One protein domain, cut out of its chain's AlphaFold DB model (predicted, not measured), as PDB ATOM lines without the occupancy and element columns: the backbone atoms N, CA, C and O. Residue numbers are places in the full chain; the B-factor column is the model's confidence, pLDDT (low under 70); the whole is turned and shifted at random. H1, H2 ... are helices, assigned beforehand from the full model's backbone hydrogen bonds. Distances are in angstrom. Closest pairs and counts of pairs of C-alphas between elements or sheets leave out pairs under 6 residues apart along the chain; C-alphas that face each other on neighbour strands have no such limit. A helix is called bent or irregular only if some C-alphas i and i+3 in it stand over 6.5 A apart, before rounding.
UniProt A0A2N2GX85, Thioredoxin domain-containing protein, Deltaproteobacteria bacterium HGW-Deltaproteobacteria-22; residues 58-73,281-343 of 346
ATOM      1  N   GLN A  58      -1.994   8.279 -37.315       83.62
ATOM      2  CA  GLN A  58      -1.175   8.850 -36.246       83.62
ATOM      3  C   GLN A  58       0.109   9.484 -36.793       83.62
ATOM      4  O   GLN A  58       0.413  10.624 -36.462       83.62
ATOM      5  N   THR A  59       0.856   8.784 -37.651       81.88
ATOM      6  CA  THR A  59       2.099   9.300 -38.249       81.88
ATOM      7  C   THR A  59       1.834  10.482 -39.186       81.88
ATOM      8  O   THR A  59       2.582  11.456 -39.170       81.88
ATOM      9  N   LEU A  60       0.754  10.422 -39.967       82.38
ATOM     10  CA  LEU A  60       0.329  11.482 -40.878       82.38
ATOM     11  C   LEU A  60      -0.062  12.752 -40.109       82.38
ATOM     12  O   LEU A  60       0.406  13.843 -40.438       82.38
ATOM     13  N   PHE A  61      -0.852  12.611 -39.039       84.12
ATOM     14  CA  PHE A  61      -1.202  13.730 -38.167       84.12
ATOM     15  C   PHE A  61       0.021  14.279 -37.414       84.12
ATOM     16  O   PHE A  61       0.224  15.490 -37.384       84.12
ATOM     17  N   ALA A  62       0.876  13.415 -36.859       79.31
ATOM     18  CA  ALA A  62       2.068  13.839 -36.124       79.31
ATOM     19  C   ALA A  62       3.063  14.633 -36.991       79.31
ATOM     20  O   ALA A  62       3.758  15.504 -36.472       79.31
ATOM     21  N   ARG A  63       3.128  14.351 -38.302       78.81
ATOM     22  CA  ARG A  63       3.989  15.070 -39.257       78.81
ATOM     23  C   ARG A  63       3.342  16.324 -39.843       78.81
ATOM     24  O   ARG A  63       4.018  17.336 -39.977       78.81
ATOM     25  N   HIS A  64       2.058  16.267 -40.201       82.06
ATOM     26  CA  HIS A  64       1.423  17.303 -41.027       82.06
ATOM     27  C   HIS A  64       0.113  17.866 -40.458       82.06
ATOM     28  O   HIS A  64      -0.521  18.686 -41.113       82.06
ATOM     29  N   GLY A  65      -0.306  17.491 -39.244       79.06
ATOM     30  CA  GLY A  65      -1.596  17.879 -38.652       79.06
ATOM     31  C   GLY A  65      -1.859  19.389 -38.651       79.06
ATOM     32  O   GLY A  65      -2.956  19.822 -38.994       79.06
ATOM     33  N   LYS A  66      -0.843  20.209 -38.358       74.38
ATOM     34  CA  LYS A  66      -0.954  21.675 -38.453       74.38
ATOM     35  C   LYS A  66      -1.209  22.153 -39.888       74.38
ATOM     36  O   LYS A  66      -2.125  22.945 -40.100       74.38
ATOM     37  N   CYS A  67      -0.456  21.619 -40.857       76.50
ATOM     38  CA  CYS A  67      -0.610  21.928 -42.280       76.50
ATOM     39  C   CYS A  67      -2.005  21.509 -42.788       76.50
ATOM     40  O   CYS A  67      -2.722  22.330 -43.352       76.50
ATOM     41  N   ILE A  68      -2.422  20.263 -42.505       80.00
ATOM     42  CA  ILE A  68      -3.721  19.670 -42.891       80.00
ATOM     43  C   ILE A  68      -4.888  20.565 -42.467       80.00
ATOM     44  O   ILE A  68      -5.829  20.773 -43.228       80.00
ATOM     45  N   PHE A  69      -4.827  21.121 -41.256       77.00
ATOM     46  CA  PHE A  69      -5.880  21.982 -40.724       77.00
ATOM     47  C   PHE A  69      -5.700  23.471 -41.037       77.00
ATOM     48  O   PHE A  69      -6.403  24.282 -40.423       77.00
ATOM     49  N   ARG A  70      -4.767  23.811 -41.946       61.25
ATOM     50  CA  ARG A  70      -4.298  25.169 -42.278       61.25
ATOM     51  C   ARG A  70      -4.175  26.056 -41.035       61.25
ATOM     52  O   ARG A  70      -4.559  27.219 -41.046       61.25
ATOM     53  N   ILE A  71      -3.679  25.480 -39.937       58.69
ATOM     54  CA  ILE A  71      -3.370  26.233 -38.725       58.69
ATOM     55  C   ILE A  71      -2.073  26.968 -39.046       58.69
ATOM     56  O   ILE A  71      -1.063  26.291 -39.263       58.69
ATOM     57  N   PRO A  72      -2.077  28.309 -39.129       53.25
ATOM     58  CA  PRO A  72      -0.872  29.022 -39.496       53.25
ATOM     59  C   PRO A  72       0.199  28.770 -38.436       53.25
ATOM     60  O   PRO A  72      -0.047  28.948 -37.245       53.25
ATOM     61  N   GLU A  73       1.413  28.420 -38.860       51.91
ATOM     62  CA  GLU A  73       2.589  28.549 -37.984       51.91
ATOM     63  C   GLU A  73       2.978  30.034 -37.796       51.91
ATOM     64  O   GLU A  73       3.889  30.374 -37.040       51.91
ATOM     65  N   VAL A 281      -6.709  32.620 -30.433       48.69
ATOM     66  CA  VAL A 281      -6.901  31.390 -29.682       48.69
ATOM     67  C   VAL A 281      -5.603  31.119 -28.897       48.69
ATOM     68  O   VAL A 281      -4.575  30.906 -29.544       48.69
ATOM     69  N   PRO A 282      -5.558  31.284 -27.558       59.41
ATOM     70  CA  PRO A 282      -4.315  31.179 -26.790       59.41
ATOM     71  C   PRO A 282      -3.567  29.897 -27.139       59.41
ATOM     72  O   PRO A 282      -4.217  28.931 -27.519       59.41
ATOM     73  N   LYS A 283      -2.236  29.813 -26.995       57.62
ATOM     74  CA  LYS A 283      -1.514  28.585 -27.393       57.62
ATOM     75  C   LYS A 283      -2.127  27.316 -26.776       57.62
ATOM     76  O   LYS A 283      -2.265  26.319 -27.467       57.62
ATOM     77  N   GLU A 284      -2.582  27.376 -25.526       65.38
ATOM     78  CA  GLU A 284      -3.327  26.284 -24.887       65.38
ATOM     79  C   GLU A 284      -4.650  25.952 -25.599       65.38
ATOM     80  O   GLU A 284      -4.990  24.783 -25.759       65.38
ATOM     81  N   GLU A 285      -5.389  26.954 -26.067       62.00
ATOM     82  CA  GLU A 285      -6.620  26.778 -26.836       62.00
ATOM     83  C   GLU A 285      -6.339  26.362 -28.296       62.00
ATOM     84  O   GLU A 285      -7.117  25.594 -28.852       62.00
ATOM     85  N   GLN A 286      -5.205  26.753 -28.896       60.25
ATOM     86  CA  GLN A 286      -4.730  26.253 -30.196       60.25
ATOM     87  C   GLN A 286      -4.310  24.798 -30.078       60.25
ATOM     88  O   GLN A 286      -4.709  23.993 -30.907       60.25
ATOM     89  N   ASP A 287      -3.571  24.439 -29.031       72.00
ATOM     90  CA  ASP A 287      -3.170  23.069 -28.726       72.00
ATOM     91  C   ASP A 287      -4.400  22.220 -28.355       72.00
ATOM     92  O   ASP A 287      -4.473  21.050 -28.717       72.00
ATOM     93  N   LYS A 288      -5.416  22.793 -27.695       77.88
ATOM     94  CA  LYS A 288      -6.712  22.148 -27.416       77.88
ATOM     95  C   LYS A 288      -7.555  21.984 -28.680       77.88
ATOM     96  O   LYS A 288      -8.145  20.925 -28.865       77.88
ATOM     97  N   ALA A 289      -7.598  22.982 -29.560       72.75
ATOM     98  CA  ALA A 289      -8.272  22.911 -30.853       72.75
ATOM     99  C   ALA A 289      -7.551  21.944 -31.801       72.75
ATOM    100  O   ALA A 289      -8.206  21.175 -32.495       72.75
ATOM    101  N   LEU A 290      -6.217  21.918 -31.783       76.75
ATOM    102  CA  LEU A 290      -5.379  20.972 -32.511       76.75
ATOM    103  C   LEU A 290      -5.571  19.555 -31.970       76.75
ATOM    104  O   LEU A 290      -5.746  18.664 -32.781       76.75
ATOM    105  N   LYS A 291      -5.653  19.342 -30.649       82.94
ATOM    106  CA  LYS A 291      -5.997  18.040 -30.036       82.94
ATOM    107  C   LYS A 291      -7.450  17.620 -30.279       82.94
ATOM    108  O   LYS A 291      -7.742  16.435 -30.400       82.94
ATOM    109  N   ALA A 292      -8.383  18.566 -30.375       84.25
ATOM    110  CA  ALA A 292      -9.765  18.280 -30.761       84.25
ATOM    111  C   ALA A 292      -9.856  17.885 -32.244       84.25
ATOM    112  O   ALA A 292     -10.541  16.920 -32.580       84.25
ATOM    113  N   LYS A 293      -9.113  18.583 -33.116       81.50
ATOM    114  CA  LYS A 293      -8.934  18.252 -34.536       81.50
ATOM    115  C   LYS A 293      -8.158  16.943 -34.727       81.50
ATOM    116  O   LYS A 293      -8.545  16.164 -35.583       81.50
ATOM    117  N   GLU A 294      -7.151  16.659 -33.902       83.75
ATOM    118  CA  GLU A 294      -6.416  15.387 -33.824       83.75
ATOM    119  C   GLU A 294      -7.376  14.254 -33.508       83.75
ATOM    120  O   GLU A 294      -7.495  13.311 -34.282       83.75
ATOM    121  N   LYS A 295      -8.124  14.376 -32.407       84.38
ATOM    122  CA  LYS A 295      -9.115  13.383 -32.008       84.38
ATOM    123  C   LYS A 295     -10.151  13.171 -33.112       84.38
ATOM    124  O   LYS A 295     -10.397  12.033 -33.485       84.38
ATOM    125  N   PHE A 296     -10.717  14.243 -33.671       82.38
ATOM    126  CA  PHE A 296     -11.669  14.151 -34.780       82.38
ATOM    127  C   PHE A 296     -11.058  13.472 -36.015       82.38
ATOM    128  O   PHE A 296     -11.686  12.595 -36.604       82.38
ATOM    129  N   PHE A 297      -9.830  13.838 -36.388       82.44
ATOM    130  CA  PHE A 297      -9.105  13.253 -37.510       82.44
ATOM    131  C   PHE A 297      -8.848  11.765 -37.287       82.44
ATOM    132  O   PHE A 297      -9.182  10.965 -38.150       82.44
ATOM    133  N   LEU A 298      -8.319  11.374 -36.128       81.69
ATOM    134  CA  LEU A 298      -8.024   9.981 -35.793       81.69
ATOM    135  C   LEU A 298      -9.303   9.137 -35.641       81.69
ATOM    136  O   LEU A 298      -9.325   8.004 -36.114       81.69
ATOM    137  N   ASP A 299     -10.384   9.693 -35.082       81.06
ATOM    138  CA  ASP A 299     -11.700   9.039 -35.009       81.06
ATOM    139  C   ASP A 299     -12.295   8.802 -36.415       81.06
ATOM    140  O   ASP A 299     -12.930   7.774 -36.656       81.06
ATOM    141  N   LYS A 300     -12.094   9.737 -37.358       76.00
ATOM    142  CA  LYS A 300     -12.583   9.645 -38.749       76.00
ATOM    143  C   LYS A 300     -11.676   8.831 -39.676       76.00
ATOM    144  O   LYS A 300     -12.184   8.198 -40.598       76.00
ATOM    145  N   CYS A 301     -10.368   8.851 -39.443       74.12
ATOM    146  CA  CYS A 301      -9.330   8.180 -40.234       74.12
ATOM    147  C   CYS A 301      -9.074   6.738 -39.758       74.12
ATOM    148  O   CYS A 301      -8.542   5.925 -40.510       74.12
ATOM    149  N   GLY A 302      -9.450   6.406 -38.516       66.12
ATOM    150  CA  GLY A 302      -9.190   5.111 -37.888       66.12
ATOM    151  C   GLY A 302      -9.686   3.895 -38.684       66.12
ATOM    152  O   GLY A 302     -10.521   4.000 -39.581       66.12
ATOM    153  N   ALA A 303      -9.193   2.712 -38.298       55.12
ATOM    154  CA  ALA A 303      -9.241   1.441 -39.044       55.12
ATOM    155  C   ALA A 303     -10.633   0.873 -39.431       55.12
ATOM    156  O   ALA A 303     -10.718  -0.239 -39.947       55.12
ATOM    157  N   SER A 304     -11.713   1.620 -39.198       53.19
ATOM    158  CA  SER A 304     -13.106   1.246 -39.470       53.19
ATOM    159  C   SER A 304     -13.859   2.266 -40.338       53.19
ATOM    160  O   SER A 304     -15.069   2.114 -40.521       53.19
ATOM    161  N   SER A 305     -13.192   3.302 -40.862       63.25
ATOM    162  CA  SER A 305     -13.832   4.278 -41.749       63.25
ATOM    163  C   SER A 305     -14.234   3.623 -43.072       63.25
ATOM    164  O   SER A 305     -13.395   3.257 -43.890       63.25
ATOM    165  N   LYS A 306     -15.544   3.437 -43.269       67.56
ATOM    166  CA  LYS A 306     -16.130   2.908 -44.515       67.56
ATOM    167  C   LYS A 306     -16.511   4.008 -45.506       67.56
ATOM    168  O   LYS A 306     -17.102   3.706 -46.538       67.56
ATOM    169  N   ASP A 307     -16.224   5.262 -45.170       76.56
ATOM    170  CA  ASP A 307     -16.534   6.422 -45.994       76.56
ATOM    171  C   ASP A 307     -15.516   6.530 -47.150       76.56
ATOM    172  O   ASP A 307     -14.325   6.750 -46.893       76.56
ATOM    173  N   PRO A 308     -15.939   6.366 -48.420       75.81
ATOM    174  CA  PRO A 308     -15.018   6.400 -49.552       75.81
ATOM    175  C   PRO A 308     -14.331   7.758 -49.731       75.81
ATOM    176  O   PRO A 308     -13.194   7.794 -50.199       75.81
ATOM    177  N   GLN A 309     -14.982   8.863 -49.344       74.94
ATOM    178  CA  GLN A 309     -14.425  10.212 -49.476       74.94
ATOM    179  C   GLN A 309     -13.310  10.437 -48.454       74.94
ATOM    180  O   GLN A 309     -12.234  10.920 -48.806       74.94
ATOM    181  N   VAL A 310     -13.516   9.996 -47.207       76.62
ATOM    182  CA  VAL A 310     -12.476  10.051 -46.166       76.62
ATOM    183  C   VAL A 310     -11.270   9.197 -46.562       76.62
ATOM    184  O   VAL A 310     -10.134   9.647 -46.435       76.62
ATOM    185  N   MET A 311     -11.495   7.997 -47.105       78.06
ATOM    186  CA  MET A 311     -10.403   7.137 -47.572       78.06
ATOM    187  C   MET A 311      -9.655   7.726 -48.778       78.06
ATOM    188  O   MET A 311      -8.428   7.633 -48.827       78.06
ATOM    189  N   ALA A 312     -10.353   8.368 -49.723       80.12
ATOM    190  CA  ALA A 312      -9.721   9.082 -50.834       80.12
ATOM    191  C   ALA A 312      -8.840  10.240 -50.336       80.12
ATOM    192  O   ALA A 312      -7.673  10.334 -50.719       80.12
ATOM    193  N   PHE A 313      -9.351  11.056 -49.409       80.94
ATOM    194  CA  PHE A 313      -8.604  12.157 -48.803       80.94
ATOM    195  C   PHE A 313      -7.360  11.672 -48.038       80.94
ATOM    196  O   PHE A 313      -6.267  12.195 -48.238       80.94
ATOM    197  N   VAL A 314      -7.475  10.620 -47.220       83.19
ATOM    198  CA  VAL A 314      -6.333  10.054 -46.473       83.19
ATOM    199  C   VAL A 314      -5.262   9.476 -47.410       83.19
ATOM    200  O   VAL A 314      -4.069   9.683 -47.176       83.19
ATOM    201  N   ASN A 315      -5.653   8.803 -48.498       83.31
ATOM    202  CA  ASN A 315      -4.710   8.317 -49.515       83.31
ATOM    203  C   ASN A 315      -3.971   9.474 -50.211       83.31
ATOM    204  O   ASN A 315      -2.764   9.390 -50.451       83.31
ATOM    205  N   LEU A 316      -4.677  10.568 -50.498       85.31
ATOM    206  CA  LEU A 316      -4.122  11.774 -51.104       85.31
ATOM    207  C   LEU A 316      -3.095  12.448 -50.177       85.31
ATOM    208  O   LEU A 316      -1.961  12.693 -50.589       85.31
ATOM    209  N   LEU A 317      -3.442  12.650 -48.900       86.81
ATOM    210  CA  LEU A 317      -2.507  13.158 -47.889       86.81
ATOM    211  C   LEU A 317      -1.274  12.246 -47.736       86.81
ATOM    212  O   LEU A 317      -0.154  12.736 -47.598       86.81
ATOM    213  N   THR A 318      -1.463  10.923 -47.807       86.06
ATOM    214  CA  THR A 318      -0.370   9.934 -47.753       86.06
ATOM    215  C   THR A 318       0.556  10.049 -48.966       86.06
ATOM    216  O   THR A 318       1.772  10.039 -48.803       86.06
ATOM    217  N   THR A 319       0.004  10.237 -50.169       86.50
ATOM    218  CA  THR A 319       0.770  10.455 -51.415       86.50
ATOM    219  C   THR A 319       1.662  11.701 -51.340       86.50
ATOM    220  O   THR A 319       2.773  11.705 -51.873       86.50
ATOM    221  N   CYS A 320       1.202  12.751 -50.655       84.50
ATOM    222  CA  CYS A 320       1.958  13.992 -50.472       84.50
ATOM    223  C   CYS A 320       2.927  13.979 -49.274       84.50
ATOM    224  O   CYS A 320       3.841  14.801 -49.223       84.50
ATOM    225  N   SER A 321       2.776  13.045 -48.329       82.44
ATOM    226  CA  SER A 321       3.624  12.925 -47.134       82.44
ATOM    227  C   SER A 321       4.946  12.209 -47.446       82.44
ATOM    228  O   SER A 321       5.128  11.018 -47.191       82.44
ATOM    229  N   LYS A 322       5.898  12.956 -48.007       80.19
ATOM    230  CA  LYS A 322       7.285  12.507 -48.216       80.19
ATOM    231  C   LYS A 322       8.156  12.801 -46.981       80.19
ATOM    232  O   LYS A 322       7.786  13.651 -46.170       80.19
ATOM    233  N   PRO A 323       9.316  12.139 -46.818       71.62
ATOM    234  CA  PRO A 323      10.355  12.626 -45.914       71.62
ATOM    235  C   PRO A 323      10.722  14.082 -46.246       71.62
ATOM    236  O   PRO A 323      10.768  14.453 -47.418       71.62
ATOM    237  N   ASP A 324      10.958  14.879 -45.206       59.00
ATOM    238  CA  ASP A 324      11.578  16.212 -45.264       59.00
ATOM    239  C   ASP A 324      10.860  17.298 -46.104       59.00
ATOM    240  O   ASP A 324      11.466  18.306 -46.463       59.00
ATOM    241  N   VAL A 325       9.551  17.158 -46.373       68.31
ATOM    242  CA  VAL A 325       8.736  18.235 -46.981       68.31
ATOM    243  C   VAL A 325       8.143  19.185 -45.934       68.31
ATOM    244  O   VAL A 325       7.598  18.751 -44.916       68.31
ATOM    245  N   ASN A 326       8.211  20.492 -46.204       70.56
ATOM    246  CA  ASN A 326       7.611  21.535 -45.365       70.56
ATOM    247  C   ASN A 326       6.077  21.634 -45.571       70.56
ATOM    248  O   ASN A 326       5.515  21.008 -46.475       70.56
ATOM    249  N   CYS A 327       5.376  22.414 -44.731       69.69
ATOM    250  CA  CYS A 327       3.914  22.553 -44.835       69.69
ATOM    251  C   CYS A 327       3.446  23.117 -46.185       69.69
ATOM    252  O   CYS A 327       2.379  22.732 -46.652       69.69
ATOM    253  N   GLU A 328       4.212  24.015 -46.801       68.75
ATOM    254  CA  GLU A 328       3.854  24.667 -48.062       68.75
ATOM    255  C   GLU A 328       3.880  23.672 -49.228       68.75
ATOM    256  O   GLU A 328       2.858  23.454 -49.877       68.75
ATOM    257  N   VAL A 329       5.004  22.975 -49.425       68.50
ATOM    258  CA  VAL A 329       5.176  21.933 -50.450       68.50
ATOM    259  C   VAL A 329       4.186  20.782 -50.236       68.50
ATOM    260  O   VAL A 329       3.629  20.247 -51.200       68.50
ATOM    261  N   PHE A 330       3.914  20.422 -48.978       80.06
ATOM    262  CA  PHE A 330       2.879  19.447 -48.635       80.06
ATOM    263  C   PHE A 330       1.484  19.921 -49.073       80.06
ATOM    264  O   PHE A 330       0.794  19.194 -49.788       80.06
ATOM    265  N   MET A 331       1.075  21.141 -48.707       80.94
ATOM    266  CA  MET A 331      -0.246  21.676 -49.061       80.94
ATOM    267  C   MET A 331      -0.399  21.915 -50.565       80.94
ATOM    268  O   MET A 331      -1.439  21.576 -51.123       80.94
ATOM    269  N   GLN A 332       0.642  22.392 -51.246       75.31
ATOM    270  CA  GLN A 332       0.648  22.562 -52.699       75.31
ATOM    271  C   GLN A 332       0.491  21.214 -53.423       75.31
ATOM    272  O   GLN A 332      -0.250  21.114 -54.402       75.31
ATOM    273  N   CYS A 333       1.134  20.148 -52.930       82.94
ATOM    274  CA  CYS A 333       0.889  18.793 -53.424       82.94
ATOM    275  C   CYS A 333      -0.573  18.375 -53.204       82.94
ATOM    276  O   CYS A 333      -1.218  17.914 -54.146       82.94
ATOM    277  N   VAL A 334      -1.106  18.573 -51.993       83.12
ATOM    278  CA  VAL A 334      -2.482  18.199 -51.633       83.12
ATOM    279  C   VAL A 334      -3.498  18.912 -52.526       83.12
ATOM    280  O   VAL A 334      -4.348  18.260 -53.125       83.12
ATOM    281  N   GLU A 335      -3.379  20.227 -52.699       79.00
ATOM    282  CA  GLU A 335      -4.271  21.025 -53.546       79.00
ATOM    283  C   GLU A 335      -4.204  20.615 -55.021       79.00
ATOM    284  O   GLU A 335      -5.239  20.507 -55.680       79.00
ATOM    285  N   ASN A 336      -3.009  20.317 -55.539       77.88
ATOM    286  CA  ASN A 336      -2.847  19.812 -56.901       77.88
ATOM    287  C   ASN A 336      -3.488  18.429 -57.083       77.88
ATOM    288  O   ASN A 336      -4.149  18.198 -58.093       77.88
ATOM    289  N   GLN A 337      -3.346  17.524 -56.109       82.06
ATOM    290  CA  GLN A 337      -3.996  16.214 -56.162       82.06
ATOM    291  C   GLN A 337      -5.522  16.321 -56.021       82.06
ATOM    292  O   GLN A 337      -6.233  15.608 -56.725       82.06
ATOM    293  N   VAL A 338      -6.048  17.235 -55.192       78.19
ATOM    294  CA  VAL A 338      -7.502  17.469 -55.077       78.19
ATOM    295  C   VAL A 338      -8.048  17.970 -56.413       78.19
ATOM    296  O   VAL A 338      -8.963  17.362 -56.955       78.19
ATOM    297  N   ARG A 339      -7.420  18.984 -57.023       77.69
ATOM    298  CA  ARG A 339      -7.819  19.501 -58.348       77.69
ATOM    299  C   ARG A 339      -7.770  18.448 -59.463       77.69
ATOM    300  O   ARG A 339      -8.522  18.557 -60.424       77.69
ATOM    301  N   GLN A 340      -6.878  17.458 -59.365       76.44
ATOM    302  CA  GLN A 340      -6.725  16.396 -60.367       76.44
ATOM    303  C   GLN A 340      -7.664  15.201 -60.151       76.44
ATOM    304  O   GLN A 340      -8.124  14.615 -61.128       76.44
ATOM    305  N   GLN A 341      -7.920  14.812 -58.899       74.69
ATOM    306  CA  GLN A 341      -8.647  13.579 -58.560       74.69
ATOM    307  C   GLN A 341     -10.082  13.821 -58.067       74.69
ATOM    308  O   GLN A 341     -10.902  12.907 -58.113       74.69
ATOM    309  N   LEU A 342     -10.384  15.029 -57.586       67.56
ATOM    310  CA  LEU A 342     -11.653  15.436 -56.978       67.56
ATOM    311  C   LEU A 342     -12.046  16.860 -57.447       67.56
ATOM    312  O   LEU A 342     -12.177  17.760 -56.619       67.56
ATOM    313  N   PRO A 343     -12.219  17.099 -58.765       62.53
ATOM    314  CA  PRO A 343     -12.455  18.442 -59.313       62.53
ATOM    315  C   PRO A 343     -13.773  19.092 -58.856       62.53
ATOM    316  O   PRO A 343     -13.889  20.311 -58.918       62.53
TER     317      PRO A 343
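Overview. This is residues 58 to 73 and 281 to 343 of the 346 residues of the protein "Thioredoxin domain-containing protein" of Deltaproteobacteria bacterium HGW-Deltaproteobacteria-22 (UniProt A0A2N2GX85). Three helices, H2, H3 and H4, follow one another as a lopsided U, and a shorter, irregular helix, H1, packs partly into its opening. H2 and H3 meet near their ends as a V, H4 folds back over the last part of H3, and residues 303 to 308 stick out at the corner between H2 and H3. The printed part has 79 residues with four named helices, H1, H2, H3 and H4 in chain order, and no named strand; its class is all helix. It is compact, with a radius of gyration of the C-alphas of 12.9 A and spans of 37 by 30 by 24 A.

Arrangement. H1, residues 58 to 68, touches residues 290 to 298 of H2, residues 283 to 301, at a steep tilt of 57 degrees, opposite ways; their closest C-alphas, Gln 58 and Leu 298, are 7.0 A apart. H1 also touches residues 327 to 331 of H4, residues 327 to 341, about perpendicular at 89 degrees, closest at C-alphas 67 and 327, 5.2 A. H2 touches H3, residues 308 to 320, with residues 300 to 301 alone, closest at C-alphas 301 and 310, 7.0 A. H3 touches H4 with residues 316 to 320 alone, at a steep tilt of 47 degrees; C-alphas 320 and 333 are closest, 5.7 A. The helix packing is mostly crossed, with no touching pair at a shallow tilt. H2 and H4 are apart. Every O i to N i+4 pair is within hydrogen-bond range in H2, H3 and H4, and 5 of 7 in H1.

Along the chain. H1 begins at C-alpha 58 (-1.175, 8.850, -36.246) and is 13.0 A long; it is irregular, with C-alphas 63 and 66 8.3 A apart. H2 is 25.3 A long, H3 18.6 A, and H4 20.7 A, ending at C-alpha 341 (-8.647, 13.579, -58.560).

Size, cuts and confidence. The C-alphas farthest apart, of Glu 284 and Gln 340, are 37.0 A apart. Residues 74 to 280 are not printed; C-alphas 73 and 281 are 12.9 A apart across the cut. The links H2 to H3 and H3 to H4 are short. Mean pLDDT of the printed part is 74.6, with 22 residues under 70, among them 281 to 286 and 302 to 306.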